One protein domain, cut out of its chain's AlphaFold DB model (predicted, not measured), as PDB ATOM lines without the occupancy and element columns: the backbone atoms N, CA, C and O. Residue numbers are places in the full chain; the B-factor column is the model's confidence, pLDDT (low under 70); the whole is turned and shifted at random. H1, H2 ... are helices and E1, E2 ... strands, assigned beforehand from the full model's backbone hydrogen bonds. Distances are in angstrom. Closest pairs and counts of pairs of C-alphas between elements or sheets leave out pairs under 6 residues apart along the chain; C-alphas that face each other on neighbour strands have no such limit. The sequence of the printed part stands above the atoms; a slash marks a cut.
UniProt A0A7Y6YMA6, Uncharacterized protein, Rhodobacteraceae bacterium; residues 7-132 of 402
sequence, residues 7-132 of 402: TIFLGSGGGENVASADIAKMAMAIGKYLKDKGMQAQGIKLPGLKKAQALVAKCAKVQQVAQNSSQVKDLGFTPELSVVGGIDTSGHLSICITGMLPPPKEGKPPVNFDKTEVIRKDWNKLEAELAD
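This is residues 7 to 132 of the 402 residues of an uncharacterized protein of Rhodobacteraceae bacterium (UniProt A0A7Y6YMA6). A long helix, H2, packs along one face of a narrow, strongly twisted sheet whose long strands E2, E3 and E4 run side by side along the length of a rod. On the same face, towards one end of the rod, H1 packs over the short edge strand E1; small H3 lies at one end of the rod and H4 at the other, continuing past the end of E4. The printed part has 126 residues with four named helices and four named strands in the order E1 H1 H2 H3 E2 E3 E4 H4, and the sheet runs E1 E2 E3 E4, all antiparallel. The class is mixed, helices and strands. The whole is only just loose, close to compact, with a radius of gyration of the C-alphas of 16.8 A and spans of 57 by 24 by 24 A.

Find C-alpha 7 at (23.133, 27.964, 35.371); E1 runs from there to residue 10. After residues 11 to 22 you reach H1, residues 23 to 36, 19.9 A from first to last C-alpha. Then look for C-alpha 49 at (9.773, 25.582, 25.316), where H2 begins; it runs 28.6 A to residue 68. H3, residues 70 to 74, follows. The three long strands come next: E2, residues 80 to 87, 22.5 A; E3, residues 93 to 101, 25.1 A; and E4, residues 111 to 120, 27.9 A. H4, residues 123 to 130, ends with C-alpha 130 at (12.134, 10.941, 36.760), 10.5 A from its first C-alpha.

Begin with the sheet, where E1 and E4 are the edge strands. E1 and E2 are antiparallel at 123 degrees between their directions; look at N 9 and O 85, 3.1 A apart and within hydrogen-bond range. E2, E3 and E4 form a meander, each strand the antiparallel neighbour of the one before, and both E2 with E3 and E3 with E4 are hairpins. Check N 84 and O 96 at 2.8 A for the first hairpin, and N 97 and O 115 at 2.8 A for the second, each within hydrogen-bond range. Residues 16 to 17 also pair, antiparallel, with residues 82 to 83 of E2. H1 and H2 lie on the same face of the sheet, two layers with helices on one face. H2 is over E2 and E3 at a height over the sheet of 9.3 A, and runs along the strands, at 10 degrees to E3 on the local plane. Its closest C-alphas to E3 are those of Ala 52 and Ile 95, 6.9 A apart. H1 is over E1 at a height over the sheet of 7.9 A and runs slantwise to the strands, at 35 degrees to E1 on the local plane; the closest C-alphas are those of Phe 9 and Ala 29, 5.5 A apart. H1 and H2 only just touch, with 3 pairs of C-alphas within 8 A, the closest those of Ile 23 and Gln 53 at 6.2 A; they run opposite ways at a steep tilt of 46 degrees. H4 only grazes the sheet, with residues 123 to 126. H3 is not on the sheet, and it is apart from H4. In H1, H2, H3 and H4 every O i to N i+4 pair is within hydrogen-bond range.

The two C-alphas farthest apart, those of Asp 74 and Asp 132, are 57.8 A apart. The printed part has no cut. The links E1 to H1 and H1 to H2 are long, with 12 residues each. The mean pLDDT of the printed part is 74.9; residues 7 to 15, 27, 38, 40 to 45, 104 and 128 to 132 are under 70.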
ATOM      1  N   THR A   7      23.072  28.190  36.819       58.75
ATOM      2  CA  THR A   7      23.133  27.964  35.371       58.75
ATOM      3  C   THR A   7      23.448  26.502  35.098       58.75
ATOM      4  O   THR A   7      24.412  25.972  35.649       58.75
ATOM      5  N   ILE A   8      22.633  25.833  34.278       58.41
ATOM      6  CA  ILE A   8      22.785  24.385  34.042       58.41
ATOM      7  C   ILE A   8      22.834  24.042  32.546       58.41
ATOM      8  O   ILE A   8      23.471  23.057  32.186       58.41
ATOM      9  N   PHE A   9      22.221  24.839  31.657       61.00
ATOM     10  CA  PHE A   9      21.906  24.343  30.306       61.00
ATOM     11  C   PHE A   9      22.273  25.248  29.130       61.00
ATOM     12  O   PHE A   9      22.490  24.726  28.041       61.00
ATOM     13  N   LEU A  10      22.367  26.568  29.318       55.44
ATOM     14  CA  LEU A  10      22.817  27.497  28.274       55.44
ATOM     15  C   LEU A  10      23.807  28.506  28.866       55.44
ATOM     16  O   LEU A  10      23.445  29.256  29.773       55.44
ATOM     17  N   GLY A  11      25.035  28.489  28.335       54.06
ATOM     18  CA  GLY A  11      26.130  29.407  28.658       54.06
ATOM     19  C   GLY A  11      26.733  29.204  30.047       54.06
ATOM     20  O   GLY A  11      26.296  29.817  31.017       54.06
ATOM     21  N   SER A  12      27.791  28.401  30.158       46.97
ATOM     22  CA  SER A  12      28.620  28.387  31.367       46.97
ATOM     23  C   SER A  12      29.278  29.759  31.560       46.97
ATOM     24  O   SER A  12      30.039  30.189  30.699       46.97
ATOM     25  N   GLY A  13      29.002  30.448  32.670       52.88
ATOM     26  CA  GLY A  13      29.789  31.617  33.088       52.88
ATOM     27  C   GLY A  13      29.493  32.965  32.411       52.88
ATOM     28  O   GLY A  13      30.226  33.908  32.681       52.88
ATOM     29  N   GLY A  14      28.444  33.105  31.584       57.03
ATOM     30  CA  GLY A  14      28.134  34.411  30.961       57.03
ATOM     31  C   GLY A  14      26.910  34.511  30.036       57.03
ATOM     32  O   GLY A  14      26.591  35.607  29.583       57.03
ATOM     33  N   GLY A  15      26.191  33.409  29.778       69.44
ATOM     34  CA  GLY A  15      25.080  33.372  28.812       69.44
ATOM     35  C   GLY A  15      25.535  33.228  27.354       69.44
ATOM     36  O   GLY A  15      26.709  33.376  27.036       69.44
ATOM     37  N   GLU A  16      24.610  32.872  26.462       79.94
ATOM     38  CA  GLU A  16      24.836  32.785  25.009       79.94
ATOM     39  C   GLU A  16      24.199  33.991  24.315       79.94
ATOM     40  O   GLU A  16      23.110  34.410  24.701       79.94
ATOM     41  N   ASN A  17      24.831  34.553  23.284       81.69
ATOM     42  CA  ASN A  17      24.256  35.678  22.544       81.69
ATOM     43  C   ASN A  17      22.870  35.308  21.982       81.69
ATOM     44  O   ASN A  17      22.704  34.259  21.357       81.69
ATOM     45  N   VAL A  18      21.866  36.173  22.170       82.56
ATOM     46  CA  VAL A  18      20.477  35.893  21.760       82.56
ATOM     47  C   VAL A  18      20.335  35.626  20.257       82.56
ATOM     48  O   VAL A  18      19.411  34.925  19.854       82.56
ATOM     49  N   ALA A  19      21.228  36.177  19.428       78.25
ATOM     50  CA  ALA A  19      21.199  36.009  17.979       78.25
ATOM     51  C   ALA A  19      21.668  34.613  17.539       78.25
ATOM     52  O   ALA A  19      21.253  34.138  16.484       78.25
ATOM     53  N   SER A  20      22.502  33.951  18.346       80.31
ATOM     54  CA  SER A  20      23.002  32.594  18.093       80.31
ATOM     55  C   SER A  20      22.369  31.532  18.995       80.31
ATOM     56  O   SER A  20      22.603  30.342  18.783       80.31
ATOM     57  N   ALA A  21      21.581  31.948  19.991       79.75
ATOM     58  CA  ALA A  21      20.984  31.068  20.982       79.75
ATOM     59  C   ALA A  21      20.027  30.056  20.339       79.75
ATOM     60  O   ALA A  21      18.983  30.405  19.781       79.75
ATOM     61  N   ASP A  22      20.359  28.775  20.490       79.38
ATOM     62  CA  ASP A  22      19.545  27.674  19.994       79.38
ATOM     63  C   ASP A  22      18.864  26.938  21.152       79.38
ATOM     64  O   ASP A  22      19.455  26.131  21.875       79.38
ATOM     65  N   ILE A  23      17.564  27.180  21.306       73.25
ATOM     66  CA  ILE A  23      16.746  26.537  22.337       73.25
ATOM     67  C   ILE A  23      16.642  25.011  22.134       73.25
ATOM     68  O   ILE A  23      16.373  24.284  23.093       73.25
ATOM     69  N   ALA A  24      16.894  24.483  20.931       71.31
ATOM     70  CA  ALA A  24      17.003  23.038  20.734       71.31
ATOM     71  C   ALA A  24      18.243  22.462  21.442       71.31
ATOM     72  O   ALA A  24      18.152  21.384  22.038       71.31
ATOM     73  N   LYS A  25      19.365  23.200  21.490       72.88
ATOM     74  CA  LYS A  25      20.551  22.810  22.279       72.88
ATOM     75  C   LYS A  25      20.246  22.715  23.765       72.88
ATOM     76  O   LYS A  25      20.745  21.810  24.424       72.88
ATOM     77  N   MET A  26      19.368  23.571  24.279       70.06
ATOM     78  CA  MET A  26      18.918  23.488  25.668       70.06
ATOM     79  C   MET A  26      18.151  22.191  25.945       70.06
ATOM     80  O   MET A  26      18.401  21.542  26.954       70.06
ATOM     81  N   ALA A  27      17.251  21.772  25.050       69.88
ATOM     82  CA  ALA A  27      16.543  20.497  25.201       69.88
ATOM     83  C   ALA A  27      17.515  19.300  25.185       69.88
ATOM     84  O   ALA A  27      17.367  18.375  25.985       69.88
ATOM     85  N   MET A  28      18.543  19.347  24.330       74.44
ATOM     86  CA  MET A  28      19.614  18.343  24.307       74.44
ATOM     87  C   MET A  28      20.452  18.353  25.594       74.44
ATOM     88  O   MET A  28      20.723  17.291  26.151       74.44
ATOM     89  N   ALA A  29      20.818  19.533  26.102       71.75
ATOM     90  CA  ALA A  29      21.580  19.692  27.341       71.75
ATOM     91  C   ALA A  29      20.794  19.204  28.569       71.75
ATOM     92  O   ALA A  29      21.353  18.525  29.429       71.75
ATOM     93  N   ILE A  30      19.487  19.472  28.610       73.19
ATOM     94  CA  ILE A  30      18.568  18.929  29.617       73.19
ATOM     95  C   ILE A  30      18.558  17.400  29.552       73.19
ATOM     96  O   ILE A  30      18.734  16.739  30.573       73.19
ATOM     97  N   GLY A  31      18.401  16.830  28.353       72.44
ATOM     98  CA  GLY A  31      18.440  15.381  28.162       72.44
ATOM     99  C   GLY A  31      19.758  14.760  28.634       72.44
ATOM    100  O   GLY A  31      19.741  13.728  29.302       72.44
ATOM    101  N   LYS A  32      20.890  15.414  28.345       76.75
ATOM    102  CA  LYS A  32      22.220  14.987  28.797       76.75
ATOM    103  C   LYS A  32      22.347  15.013  30.320       76.75
ATOM    104  O   LYS A  32      22.711  14.004  30.901       76.75
ATOM    105  N   TYR A  33      21.989  16.114  30.972       75.38
ATOM    106  CA  TYR A  33      22.054  16.225  32.434       75.38
ATOM    107  C   TYR A  33      21.183  15.198  33.153       75.38
ATOM    108  O   TYR A  33      21.620  14.599  34.128       75.38
ATOM    109  N   LEU A  34      19.963  14.967  32.665       74.31
ATOM    110  CA  LEU A  34      19.079  13.961  33.248       74.31
ATOM    111  C   LEU A  34      19.683  12.561  33.099       74.31
ATOM    112  O   LEU A  34      19.693  11.792  34.056       74.31
ATOM    113  N   LYS A  35      20.276  12.265  31.936       75.12
ATOM    114  CA  LYS A  35      21.021  11.021  31.712       75.12
ATOM    115  C   LYS A  35      22.223  10.890  32.655       75.12
ATOM    116  O   LYS A  35      22.409   9.824  33.234       75.12
ATOM    117  N   ASP A  36      22.995  11.957  32.857       75.50
ATOM    118  CA  ASP A  36      24.143  11.984  33.778       75.50
ATOM    119  C   ASP A  36      23.711  11.792  35.249       75.50
ATOM    120  O   ASP A  36      24.500  11.364  36.088       75.50
ATOM    121  N   LYS A  37      22.437  12.063  35.565       72.56
ATOM    122  CA  LYS A  37      21.794  11.793  36.861       72.56
ATOM    123  C   LYS A  37      21.142  10.407  36.961       72.56
ATOM    124  O   LYS A  37      20.468  10.141  37.949       72.56
ATOM    125  N   GLY A  38      21.328   9.537  35.967       69.19
ATOM    126  CA  GLY A  38      20.733   8.197  35.935       69.19
ATOM    127  C   GLY A  38      19.245   8.171  35.563       69.19
ATOM    128  O   GLY A  38      18.604   7.137  35.699       69.19
ATOM    129  N   MET A  39      18.680   9.282  35.083       73.06
ATOM    130  CA  MET A  39      17.255   9.398  34.763       73.06
ATOM    131  C   MET A  39      16.984   9.121  33.276       73.06
ATOM    132  O   MET A  39      17.752   9.523  32.394       73.06
ATOM    133  N   GLN A  40      15.843   8.496  32.962       64.94
ATOM    134  CA  GLN A  40      15.394   8.335  31.574       64.94
ATOM    135  C   GLN A  40      14.629   9.579  31.097       64.94
ATOM    136  O   GLN A  40      13.523   9.867  31.541       64.94
ATOM    137  N   ALA A  41      15.199  10.314  30.139       58.06
ATOM    138  CA  ALA A  41      14.635  11.574  29.643       58.06
ATOM    139  C   ALA A  41      13.499  11.424  28.603       58.06
ATOM    140  O   ALA A  41      13.063  12.417  28.010       58.06
ATOM    141  N   GLN A  42      13.031  10.201  28.317       56.78
ATOM    142  CA  GLN A  42      12.064   9.975  27.240       56.78
ATOM    143  C   GLN A  42      10.707  10.625  27.549       56.78
ATOM    144  O   GLN A  42      10.059  10.334  28.547       56.78
ATOM    145  N   GLY A  43      10.261  11.504  26.644       54.03
ATOM    146  CA  GLY A  43       8.921  12.096  26.638       54.03
ATOM    147  C   GLY A  43       8.626  13.139  27.720       54.03
ATOM    148  O   GLY A  43       7.456  13.411  28.007       54.03
ATOM    149  N   ILE A  44       9.662  13.781  28.265       62.44
ATOM    150  CA  ILE A  44       9.505  14.954  29.131       62.44
ATOM    151  C   ILE A  44       8.805  16.074  28.360       62.44
ATOM    152  O   ILE A  44       9.289  16.572  27.342       62.44
ATOM    153  N   LYS A  45       7.649  16.506  28.871       66.75
ATOM    154  CA  LYS A  45       6.935  17.663  28.329       66.75
ATOM    155  C   LYS A  45       7.550  18.946  28.884       66.75
ATOM    156  O   LYS A  45       7.435  19.222  30.075       66.75
ATOM    157  N   LEU A  46       8.119  19.760  27.995       75.69
ATOM    158  CA  LEU A  46       8.588  21.122  28.272       75.69
ATOM    159  C   LEU A  46       7.580  22.138  27.700       75.69
ATOM    160  O   LEU A  46       7.789  22.675  26.609       75.69
ATOM    161  N   PRO A  47       6.439  22.379  28.373       74.06
ATOM    162  CA  PRO A  47       5.328  23.148  27.807       74.06
ATOM    163  C   PRO A  47       5.696  24.602  27.489       74.06
ATOM    164  O   PRO A  47       5.138  25.175  26.554       74.06
ATOM    165  N   GLY A  48       6.643  25.193  28.225       79.62
ATOM    166  CA  GLY A  48       7.115  26.553  27.966       79.62
ATOM    167  C   GLY A  48       8.205  26.657  26.895       79.62
ATOM    168  O   GLY A  48       8.588  27.769  26.556       79.62
ATOM    169  N   LEU A  49       8.672  25.552  26.294       80.56
ATOM    170  CA  LEU A  49       9.773  25.582  25.316       80.56
ATOM    171  C   LEU A  49       9.439  26.426  24.076       80.56
ATOM    172  O   LEU A  49      10.259  27.218  23.624       80.56
ATOM    173  N   LYS A  50       8.206  26.319  23.560       82.44
ATOM    174  CA  LYS A  50       7.746  27.138  22.422       82.44
ATOM    175  C   LYS A  50       7.659  28.625  22.772       82.44
ATOM    176  O   LYS A  50       7.950  29.472  21.934       82.44
ATOM    177  N   LYS A  51       7.256  28.946  24.006       82.69
ATOM    178  CA  LYS A  51       7.203  30.334  24.485       82.69
ATOM    179  C   LYS A  51       8.605  30.905  24.660       82.69
ATOM    180  O   LYS A  51       8.857  32.015  24.208       82.69
ATOM    181  N   ALA A  52       9.522  30.111  25.206       80.31
ATOM    182  CA  ALA A  52      10.935  30.444  25.313       80.31
ATOM    183  C   ALA A  52      11.567  30.701  23.932       80.31
ATOM    184  O   ALA A  52      12.198  31.734  23.729       80.31
ATOM    185  N   GLN A  53      11.308  29.830  22.950       83.06
ATOM    186  CA  GLN A  53      11.723  30.027  21.552       83.06
ATOM    187  C   GLN A  53      11.176  31.329  20.961       83.06
ATOM    188  O   GLN A  53      11.924  32.102  20.365       83.06
ATOM    189  N   ALA A  54       9.881  31.597  21.143       83.38
ATOM    190  CA  ALA A  54       9.262  32.823  20.649       83.38
ATOM    191  C   ALA A  54       9.849  34.078  21.316       83.38
ATOM    192  O   ALA A  54      10.037  35.097  20.650       83.38
ATOM    193  N   LEU A  55      10.163  34.007  22.613       81.94
ATOM    194  CA  LEU A  55      10.786  35.099  23.353       81.94
ATOM    195  C   LEU A  55      12.210  35.379  22.850       81.94
ATOM    196  O   LEU A  55      12.516  36.537  22.569       81.94
ATOM    197  N   VAL A  56      13.039  34.346  22.666       82.06
ATOM    198  CA  VAL A  56      14.394  34.483  22.098       82.06
ATOM    199  C   VAL A  56      14.335  35.055  20.688       82.06
ATOM    200  O   VAL A  56      14.978  36.064  20.424       82.06
ATOM    201  N   ALA A  57      13.488  34.512  19.809       82.69
ATOM    202  CA  ALA A  57      13.343  35.021  18.444       82.69
ATOM    203  C   ALA A  57      12.878  36.487  18.412       82.69
ATOM    204  O   ALA A  57      13.340  37.281  17.591       82.69
ATOM    205  N   LYS A  58      11.971  36.874  19.318       81.56
ATOM    206  CA  LYS A  58      11.544  38.269  19.464       81.56
ATOM    207  C   LYS A  58      12.699  39.160  19.921       81.56
ATOM    208  O   LYS A  58      12.861  40.246  19.375       81.56
ATOM    209  N   CYS A  59      13.492  38.719  20.893       79.00
ATOM    210  CA  CYS A  59      14.611  39.498  21.422       79.00
ATOM    211  C   CYS A  59      15.779  39.590  20.431       79.00
ATOM    212  O   CYS A  59      16.362  40.660  20.305       79.00
ATOM    213  N   ALA A  60      16.039  38.545  19.643       81.56
ATOM    214  CA  ALA A  60      16.995  38.582  18.538       81.56
ATOM    215  C   ALA A  60      16.605  39.615  17.474       81.56
ATOM    216  O   ALA A  60      17.441  40.407  17.051       81.56
ATOM    217  N   LYS A  61      15.316  39.688  17.107       82.38
ATOM    218  CA  LYS A  61      14.814  40.744  16.208       82.38
ATOM    219  C   LYS A  61      14.990  42.138  16.808       82.38
ATOM    220  O   LYS A  61      15.400  43.050  16.101       82.38
ATOM    221  N   VAL A  62      14.694  42.305  18.099       78.25
ATOM    222  CA  VAL A  62      14.898  43.584  18.805       78.25
ATOM    223  C   VAL A  62      16.375  43.982  18.800       78.25
ATOM    224  O   VAL A  62      16.676  45.128  18.478       78.25
ATOM    225  N   GLN A  63      17.291  43.052  19.081       80.19
ATOM    226  CA  GLN A  63      18.729  43.309  19.026       80.19
ATOM    227  C   GLN A  63      19.183  43.658  17.605       80.19
ATOM    228  O   GLN A  63      19.888  44.643  17.430       80.19
ATOM    229  N   GLN A  64      18.734  42.928  16.584       81.62
ATOM    230  CA  GLN A  64      19.083  43.208  15.189       81.62
ATOM    231  C   GLN A  64      18.591  44.591  14.733       81.62
ATOM    232  O   GLN A  64      19.322  45.325  14.072       81.62
ATOM    233  N   VAL A  65      17.359  44.972  15.092       79.31
ATOM    234  CA  VAL A  65      16.830  46.317  14.808       79.31
ATOM    235  C   VAL A  65      17.649  47.381  15.541       79.31
ATOM    236  O   VAL A  65      17.991  48.397  14.942       79.31
ATOM    237  N   ALA A  66      18.010  47.134  16.802       76.06
ATOM    238  CA  ALA A  66      18.849  48.041  17.574       76.06
ATOM    239  C   ALA A  66      20.240  48.218  16.936       76.06
ATOM    240  O   ALA A  66      20.657  49.350  16.726       76.06
ATOM    241  N   GLN A  67      20.920  47.135  16.545       80.56
ATOM    242  CA  GLN A  67      22.246  47.177  15.900       80.56
ATOM    243  C   GLN A  67      22.251  47.961  14.577       80.56
ATOM    244  O   GLN A  67      23.255  48.571  14.215       80.56
ATOM    245  N   ASN A  68      21.129  47.963  13.855       79.06
ATOM    246  CA  ASN A  68      21.006  48.644  12.568       79.06
ATOM    247  C   ASN A  68      20.524  50.100  12.670       79.06
ATOM    248  O   ASN A  68      20.510  50.796  11.655       79.06
ATOM    249  N   SER A  69      20.143  50.569  13.861       79.12
ATOM    250  CA  SER A  69      19.708  51.951  14.081       79.12
ATOM    251  C   SER A  69      20.869  52.932  13.900       79.12
ATOM    252  O   SER A  69      21.954  52.715  14.439       79.12
ATOM    253  N   SER A  70      20.640  54.040  13.187       76.19
ATOM    254  CA  SER A  70      21.621  55.131  13.059       76.19
ATOM    255  C   SER A  70      22.032  55.672  14.427       76.19
ATOM    256  O   SER A  70      23.217  55.762  14.713       76.19
ATOM    257  N   GLN A  71      21.063  55.850  15.331       73.44
ATOM    258  CA  GLN A  71      21.290  56.307  16.703       73.44
ATOM    259  C   GLN A  71      22.287  55.418  17.469       73.44
ATOM    260  O   GLN A  71      23.057  55.905  18.287       73.44
ATOM    261  N   VAL A  72      22.279  54.105  17.229       73.31
ATOM    262  CA  VAL A  72      23.189  53.165  17.901       73.31
ATOM    263  C   VAL A  72      24.610  53.276  17.350       73.31
ATOM    264  O   VAL A  72      25.565  53.229  18.126       73.31
ATOM    265  N   LYS A  73      24.741  53.500  16.036       76.94
ATOM    266  CA  LYS A  73      26.025  53.749  15.366       76.94
ATOM    267  C   LYS A  73      26.640  55.078  15.807       76.94
ATOM    268  O   LYS A  73      27.824  55.106  16.123       76.94
ATOM    269  N   ASP A  74      25.826  56.126  15.910       79.31
ATOM    270  CA  ASP A  74      26.259  57.468  16.320       79.31
ATOM    271  C   ASP A  74      26.706  57.506  17.793       79.31
ATOM    272  O   ASP A  74      27.628  58.233  18.154       79.31
ATOM    273  N   LEU A  75      26.091  56.679  18.648       76.56
ATOM    274  CA  LEU A  75      26.437  56.552  20.069       76.56
ATOM    275  C   LEU A  75      27.614  55.600  20.344       76.56
ATOM    276  O   LEU A  75      28.004  55.455  21.503       76.56
ATOM    277  N   GLY A  76      28.144  54.902  19.330       78.81
ATOM    278  CA  GLY A  76      29.169  53.866  19.523       78.81
ATOM    279  C   GLY A  76      28.726  52.728  20.456       78.81
ATOM    280  O   GLY A  76      29.558  52.066  21.075       78.81
ATOM    281  N   PHE A  77      27.415  52.515  20.602       76.81
ATOM    282  CA  PHE A  77      26.843  51.543  21.529       76.81
ATOM    283  C   PHE A  77      26.653  50.200  20.824       76.81
ATOM    284  O   PHE A  77      26.081  50.144  19.741       76.81
ATOM    285  N   THR A  78      27.067  49.097  21.446       78.25
ATOM    286  CA  THR A  78      26.794  47.756  20.911       78.25
ATOM    287  C   THR A  78      25.746  47.081  21.792       78.25
ATOM    288  O   THR A  78      26.061  46.710  22.921       78.25
ATOM    289  N   PRO A  79      24.484  46.947  21.338       75.88
ATOM    290  CA  PRO A  79      23.479  46.229  22.107       75.88
ATOM    291  C   PRO A  79      23.821  44.744  22.158       75.88
ATOM    292  O   PRO A  79      23.964  44.083  21.123       75.88
ATOM    293  N   GLU A  80      23.883  44.225  23.377       80.19
ATOM    294  CA  GLU A  80      24.174  42.829  23.667       80.19
ATOM    295  C   GLU A  80      23.081  42.278  24.573       80.19
ATOM    296  O   GLU A  80      22.919  42.717  25.715       80.19
ATOM    297  N   LEU A  81      22.306  41.329  24.046       78.94
ATOM    298  CA  LEU A  81      21.429  40.483  24.838       78.94
ATOM    299  C   LEU A  81      22.000  39.069  24.883       78.94
ATOM    300  O   LEU A  81      22.351  38.477  23.857       78.94
ATOM    301  N   SER A  82      21.992  38.511  26.082       80.69
ATOM    302  CA  SER A  82      22.418  37.156  26.379       80.69
ATOM    303  C   SER A  82      21.250  36.345  26.922       80.69
ATOM    304  O   SER A  82      20.432  36.829  27.704       80.69
ATOM    305  N   VAL A  83      21.176  35.086  26.512       80.12
ATOM    306  CA  VAL A  83      20.237  34.083  27.003       80.12
ATOM    307  C   VAL A  83      20.966  33.192  27.996       80.12
ATOM    308  O   VAL A  83      21.998  32.599  27.683       80.12
ATOM    309  N   VAL A  84      20.403  33.066  29.190       79.75
ATOM    310  CA  VAL A  84      20.869  32.167  30.246       79.75
ATOM    311  C   VAL A  84      19.767  31.157  30.527       79.75
ATOM    312  O   VAL A  84      18.614  31.531  30.720       79.75
ATOM    313  N   GLY A  85      20.111  29.870  30.541       77.31
ATOM    314  CA  GLY A  85      19.172  28.778  30.805       77.31
ATOM    315  C   GLY A  85      19.585  27.980  32.036       77.31
ATOM    316  O   GLY A  85      20.717  27.490  32.120       77.31
ATOM    317  N   GLY A  86      18.670  27.809  32.988       77.50
ATOM    318  CA  GLY A  86      18.987  27.124  34.237       77.50
ATOM    319  C   GLY A  86      17.807  26.981  35.183       77.50
ATOM    320  O   GLY A  86      16.651  27.152  34.795       77.50
ATOM    321  N   ILE A  87      18.128  26.637  36.429       79.81
ATOM    322  CA  ILE A  87      17.154  26.610  37.515       79.81
ATOM    323  C   ILE A  87      17.216  27.964  38.218       79.81
ATOM    324  O   ILE A  87      18.279  28.372  38.700       79.81
ATOM    325  N   ASP A  88      16.089  28.670  38.247       78.12
ATOM    326  CA  ASP A  88      15.980  29.938  38.964       78.12
ATOM    327  C   ASP A  88      15.876  29.749  40.482       78.12
ATOM    328  O   ASP A  88      15.780  28.641  41.013       78.12
ATOM    329  N   THR A  89      15.887  30.865  41.206       76.44
ATOM    330  CA  THR A  89      15.800  30.901  42.672       76.44
ATOM    331  C   THR A  89      14.492  30.332  43.225       76.44
ATOM    332  O   THR A  89      14.430  29.995  44.403       76.44
ATOM    333  N   SER A  90      13.459  30.191  42.390       79.44
ATOM    334  CA  SER A  90      12.186  29.553  42.750       79.44
ATOM    335  C   SER A  90      12.173  28.051  42.444       79.44
ATOM    336  O   SER A  90      11.141  27.391  42.582       79.44
ATOM    337  N   GLY A  91      13.305  27.488  42.010       80.56
ATOM    338  CA  GLY A  91      13.422  26.075  41.669       80.56
ATOM    339  C   GLY A  91      12.707  25.713  40.367       80.56
ATOM    340  O   GLY A  91      12.293  24.567  40.192       80.56
ATOM    341  N   HIS A  92      12.477  26.670  39.467       84.56
ATOM    342  CA  HIS A  92      11.872  26.411  38.163       84.56
ATOM    343  C   HIS A  92      12.944  26.342  37.082       84.56
ATOM    344  O   HIS A  92      13.931  27.069  37.128       84.56
ATOM    345  N   LEU A  93      12.727  25.502  36.070       81.75
ATOM    346  CA  LEU A  93      13.511  25.579  34.845       81.75
ATOM    347  C   LEU A  93      13.010  26.775  34.039       81.75
ATOM    348  O   LEU A  93      11.852  26.800  33.594       81.75
ATOM    349  N   SER A  94      13.892  27.737  33.812       82.19
ATOM    350  CA  SER A  94      13.582  28.970  33.103       82.19
ATOM    351  C   SER A  94      14.723  29.388  32.181       82.19
ATOM    352  O   SER A  94      15.863  28.926  32.292       82.19
ATOM    353  N   ILE A  95      14.380  30.239  31.215       81.69
ATOM    354  CA  ILE A  95      15.367  31.047  30.506       81.69
ATOM    355  C   ILE A  95      15.220  32.493  30.941       81.69
ATOM    356  O   ILE A  95      14.105  32.987  31.108       81.69
ATOM    357  N   CYS A  96      16.348  33.165  31.078       82.75
ATOM    358  CA  CYS A  96      16.435  34.591  31.298       82.75
ATOM    359  C   CYS A  96      17.158  35.223  30.115       82.75
ATOM    360  O   CYS A  96      18.203  34.736  29.687       82.75
ATOM    361  N   ILE A  97      16.581  36.288  29.569       81.56
ATOM    362  CA  ILE A  97      17.230  37.151  28.592       81.56
ATOM    363  C   ILE A  97      17.634  38.411  29.329       81.56
ATOM    364  O   ILE A  97      16.769  39.155  29.793       81.56
ATOM    365  N   THR A  98      18.939  38.626  29.413       81.00
ATOM    366  CA  THR A  98      19.547  39.743  30.125       81.00
ATOM    367  C   THR A  98      20.476  40.520  29.205       81.00
ATOM    368  O   THR A  98      21.056  39.946  28.287       81.00
ATOM    369  N   GLY A  99      20.612  41.822  29.417       79.12
ATOM    370  CA  GLY A  99      21.540  42.647  28.652       79.12
ATOM    371  C   GLY A  99      21.143  44.112  28.617       79.12
ATOM    372  O   GLY A  99      20.224  44.541  29.317       79.12
ATOM    373  N   MET A 100      21.830  44.882  27.779       77.19
ATOM    374  CA  MET A 100      21.561  46.311  27.623       77.19
ATOM    375  C   MET A 100      21.028  46.618  26.227       77.19
ATOM    376  O   MET A 100      21.607  46.237  25.211       77.19
ATOM    377  N   LEU A 101      19.923  47.356  26.190       77.06
ATOM    378  CA  LEU A 101      19.360  47.938  24.978       77.06
ATOM    379  C   LEU A 101      19.708  49.427  24.890       77.06
ATOM    380  O   LEU A 101      19.885  50.077  25.927       77.06
ATOM    381  N   PRO A 102      19.779  49.988  23.671       70.62
ATOM    382  CA  PRO A 102      20.095  51.393  23.498       70.62
ATOM    383  C   PRO A 102      19.010  52.280  24.121       70.62
ATOM    384  O   PRO A 102      17.868  51.843  24.317       70.62
ATOM    385  N   PRO A 103      19.345  53.538  24.430       70.81
ATOM    386  CA  PRO A 103      18.392  54.456  25.020       70.81
ATOM    387  C   PRO A 103      17.227  54.740  24.062       70.81
ATOM    388  O   PRO A 103      17.434  54.936  22.864       70.81
ATOM    389  N   PRO A 104      15.984  54.824  24.570       69.19
ATOM    390  CA  PRO A 104      14.795  54.977  23.732       69.19
ATOM    391  C   PRO A 104      14.703  56.350  23.049       69.19
ATOM    392  O   PRO A 104      13.881  56.522  22.154       69.19
ATOM    393  N   LYS A 105      15.486  57.334  23.516       72.19
ATOM    394  CA  LYS A 105      15.649  58.680  22.948       72.19
ATOM    395  C   LYS A 105      17.050  59.199  23.266       72.19
ATOM    396  O   LYS A 105      17.645  58.777  24.258       72.19
ATOM    397  N   GLU A 106      17.531  60.136  22.462       71.38
ATOM    398  CA  GLU A 106      18.770  60.871  22.719       71.38
ATOM    399  C   GLU A 106      18.753  61.532  24.113       71.38
ATOM    400  O   GLU A 106      17.705  61.975  24.592       71.38
ATOM    401  N   GLY A 107      19.894  61.509  24.809       71.44
ATOM    402  CA  GLY A 107      20.040  62.036  26.174       71.44
ATOM    403  C   GLY A 107      19.482  61.155  27.305       71.44
ATOM    404  O   GLY A 107      19.578  61.537  28.470       71.44
ATOM    405  N   LYS A 108      18.905  59.979  27.010       71.94
ATOM    406  CA  LYS A 108      18.469  59.008  28.033       71.94
ATOM    407  C   LYS A 108      19.512  57.907  28.263       71.94
ATOM    408  O   LYS A 108      20.294  57.628  27.358       71.94
ATOM    409  N   PRO A 109      19.527  57.258  29.444       71.94
ATOM    410  CA  PRO A 109      20.414  56.126  29.693       71.94
ATOM    411  C   PRO A 109      19.954  54.854  28.950       71.94
ATOM    412  O   PRO A 109      18.755  54.711  28.668       71.94
ATOM    413  N   PRO A 110      20.878  53.916  28.659       72.56
ATOM    414  CA  PRO A 110      20.557  52.575  28.173       72.56
ATOM    415  C   PRO A 110      19.565  51.845  29.082       72.56
ATOM    416  O   PRO A 110      19.492  52.087  30.289       72.56
ATOM    417  N   VAL A 111      18.796  50.931  28.497       75.50
ATOM    418  CA  VAL A 111      17.760  50.182  29.214       75.50
ATOM    419  C   VAL A 111      18.282  48.795  29.553       75.50
ATOM    420  O   VAL A 111      18.599  48.014  28.657       75.50
ATOM    421  N   ASN A 112      18.298  48.466  30.844       73.56
ATOM    422  CA  ASN A 112      18.500  47.090  31.284       73.56
ATOM    423  C   ASN A 112      17.298  46.248  30.866       73.56
ATOM    424  O   ASN A 112      16.157  46.523  31.248       73.56
ATOM    425  N   PHE A 113      17.563  45.222  30.072       74.62
ATOM    426  CA  PHE A 113      16.574  44.254  29.655       74.62
ATOM    427  C   PHE A 113      16.729  43.013  30.521       74.62
ATOM    428  O   PHE A 113      17.786  42.399  30.507       74.62
ATOM    429  N   ASP A 114      15.686  42.656  31.263       78.12
ATOM    430  CA  ASP A 114      15.618  41.411  32.025       78.12
ATOM    431  C   ASP A 114      14.234  40.803  31.798       78.12
ATOM    432  O   ASP A 114      13.206  41.372  32.184       78.12
ATOM    433  N   LYS A 115      14.192  39.681  31.080       80.56
ATOM    434  CA  LYS A 115      12.961  38.925  30.854       80.56
ATOM    435  C   LYS A 115      13.183  37.453  31.096       80.56
ATOM    436  O   LYS A 115      13.964  36.814  30.401       80.56
ATOM    437  N   THR A 116      12.388  36.908  32.006       81.62
ATOM    438  CA  THR A 116      12.386  35.485  32.324       81.62
ATOM    439  C   THR A 116      11.134  34.809  31.775       81.62
ATOM    440  O   THR A 116      10.025  35.310  31.951       81.62
ATOM    441  N   GLU A 117      11.305  33.645  31.149       86.25
ATOM    442  CA  GLU A 117      10.213  32.745  30.778       86.25
ATOM    443  C   GLU A 117      10.403  31.398  31.477       86.25
ATOM    444  O   GLU A 117      11.442  30.743  31.350       86.25
ATOM    445  N   VAL A 118       9.369  30.962  32.197       84.81
ATOM    446  CA  VAL A 118       9.371  29.667  32.882       84.81
ATOM    447  C   VAL A 118       9.011  28.566  31.891       84.81
ATOM    448  O   VAL A 118       7.891  28.489  31.386       84.81
ATOM    449  N   ILE A 119       9.957  27.663  31.652       81.88
ATOM    450  CA  ILE A 119       9.779  26.514  30.761       81.88
ATOM    451  C   ILE A 119       9.037  25.392  31.485       81.88
ATOM    452  O   ILE A 119       8.136  24.760  30.916       81.88
ATOM    453  N   ARG A 120       9.411  25.156  32.747       83.81
ATOM    454  CA  ARG A 120       8.804  24.152  33.620       83.81
ATOM    455  C   ARG A 120       8.886  24.598  35.078       83.81
ATOM    456  O   ARG A 120       9.964  24.870  35.592       83.81
ATOM    457  N   LYS A 121       7.732  24.618  35.744       86.25
ATOM    458  CA  LYS A 121       7.644  24.844  37.189       86.25
ATOM    459  C   LYS A 121       8.105  23.611  37.957       86.25
ATOM    460  O   LYS A 121       7.851  22.494  37.504       86.25
ATOM    461  N   ASP A 122       8.688  23.870  39.121       83.81
ATOM    462  CA  ASP A 122       9.055  22.870  40.126       83.81
ATOM    463  C   ASP A 122       9.947  21.759  39.541       83.81
ATOM    464  O   ASP A 122       9.545  20.608  39.360       83.81
ATOM    465  N   TRP A 123      11.161  22.154  39.147       81.31
ATOM    466  CA  TRP A 123      12.126  21.270  38.496       81.31
ATOM    467  C   TRP A 123      12.548  20.117  39.409       81.31
ATOM    468  O   TRP A 123      12.615  18.978  38.960       81.31
ATOM    469  N   ASN A 124      12.732  20.392  40.700       77.94
ATOM    470  CA  ASN A 124      13.110  19.384  41.690       77.94
ATOM    471  C   ASN A 124      12.049  18.281  41.812       77.94
ATOM    472  O   ASN A 124      12.385  17.104  41.926       77.94
ATOM    473  N   LYS A 125      10.760  18.638  41.737       77.75
ATOM    474  CA  LYS A 125       9.682  17.647  41.703       77.75
ATOM    475  C   LYS A 125       9.737  16.783  40.446       77.75
ATOM    476  O   LYS A 125       9.540  15.579  40.540       77.75
ATOM    477  N   LEU A 126      10.028  17.372  39.286       71.25
ATOM    478  CA  LEU A 126      10.192  16.606  38.050       71.25
ATOM    479  C   LEU A 126      11.407  15.666  38.124       71.25
ATOM    480  O   LEU A 126      11.303  14.522  37.706       71.25
ATOM    481  N   GLU A 127      12.540  16.116  38.664       70.81
ATOM    482  CA  GLU A 127      13.703  15.249  38.903       70.81
ATOM    483  C   GLU A 127      13.344  14.070  39.816       70.81
ATOM    484  O   GLU A 127      13.698  12.934  39.511       70.81
ATOM    485  N   ALA A 128      12.578  14.311  40.885       69.75
ATOM    486  CA  ALA A 128      12.086  13.249  41.761       69.75
ATOM    487  C   ALA A 128      11.127  12.280  41.041       69.75
ATOM    488  O   ALA A 128      11.189  11.078  41.273       69.75
ATOM    489  N   GLU A 129      10.273  12.784  40.143       63.66
ATOM    490  CA  GLU A 129       9.387  11.966  39.299       63.66
ATOM    491  C   GLU A 129      10.164  11.117  38.274       63.66
ATOM    492  O   GLU A 129       9.709  10.034  37.910       63.66
ATOM    493  N   LEU A 130      11.316  11.598  37.791       63.38
ATOM    494  CA  LEU A 130      12.134  10.941  36.760       63.38
ATOM    495  C   LEU A 130      13.214  10.004  37.315       63.38
ATOM    496  O   LEU A 130      13.674   9.123  36.589       63.38
ATOM    497  N   ALA A 131      13.625  10.188  38.570       61.38
ATOM    498  CA  ALA A 131      14.507   9.265  39.289       61.38
ATOM    499  C   ALA A 131      13.830   7.919  39.607       61.38
ATOM    500  O   ALA A 131      14.512   6.945  39.914       61.38
ATOM    501  N   ASP A 132      12.499   7.856  39.540       52.12
ATOM    502  CA  ASP A 132      11.716   6.640  39.755       52.12
ATOM    503  C   ASP A 132      11.711   5.807  38.448       52.12
ATOM    504  O   ASP A 132      11.017   6.137  37.484       52.12
TER     505      ASP A 132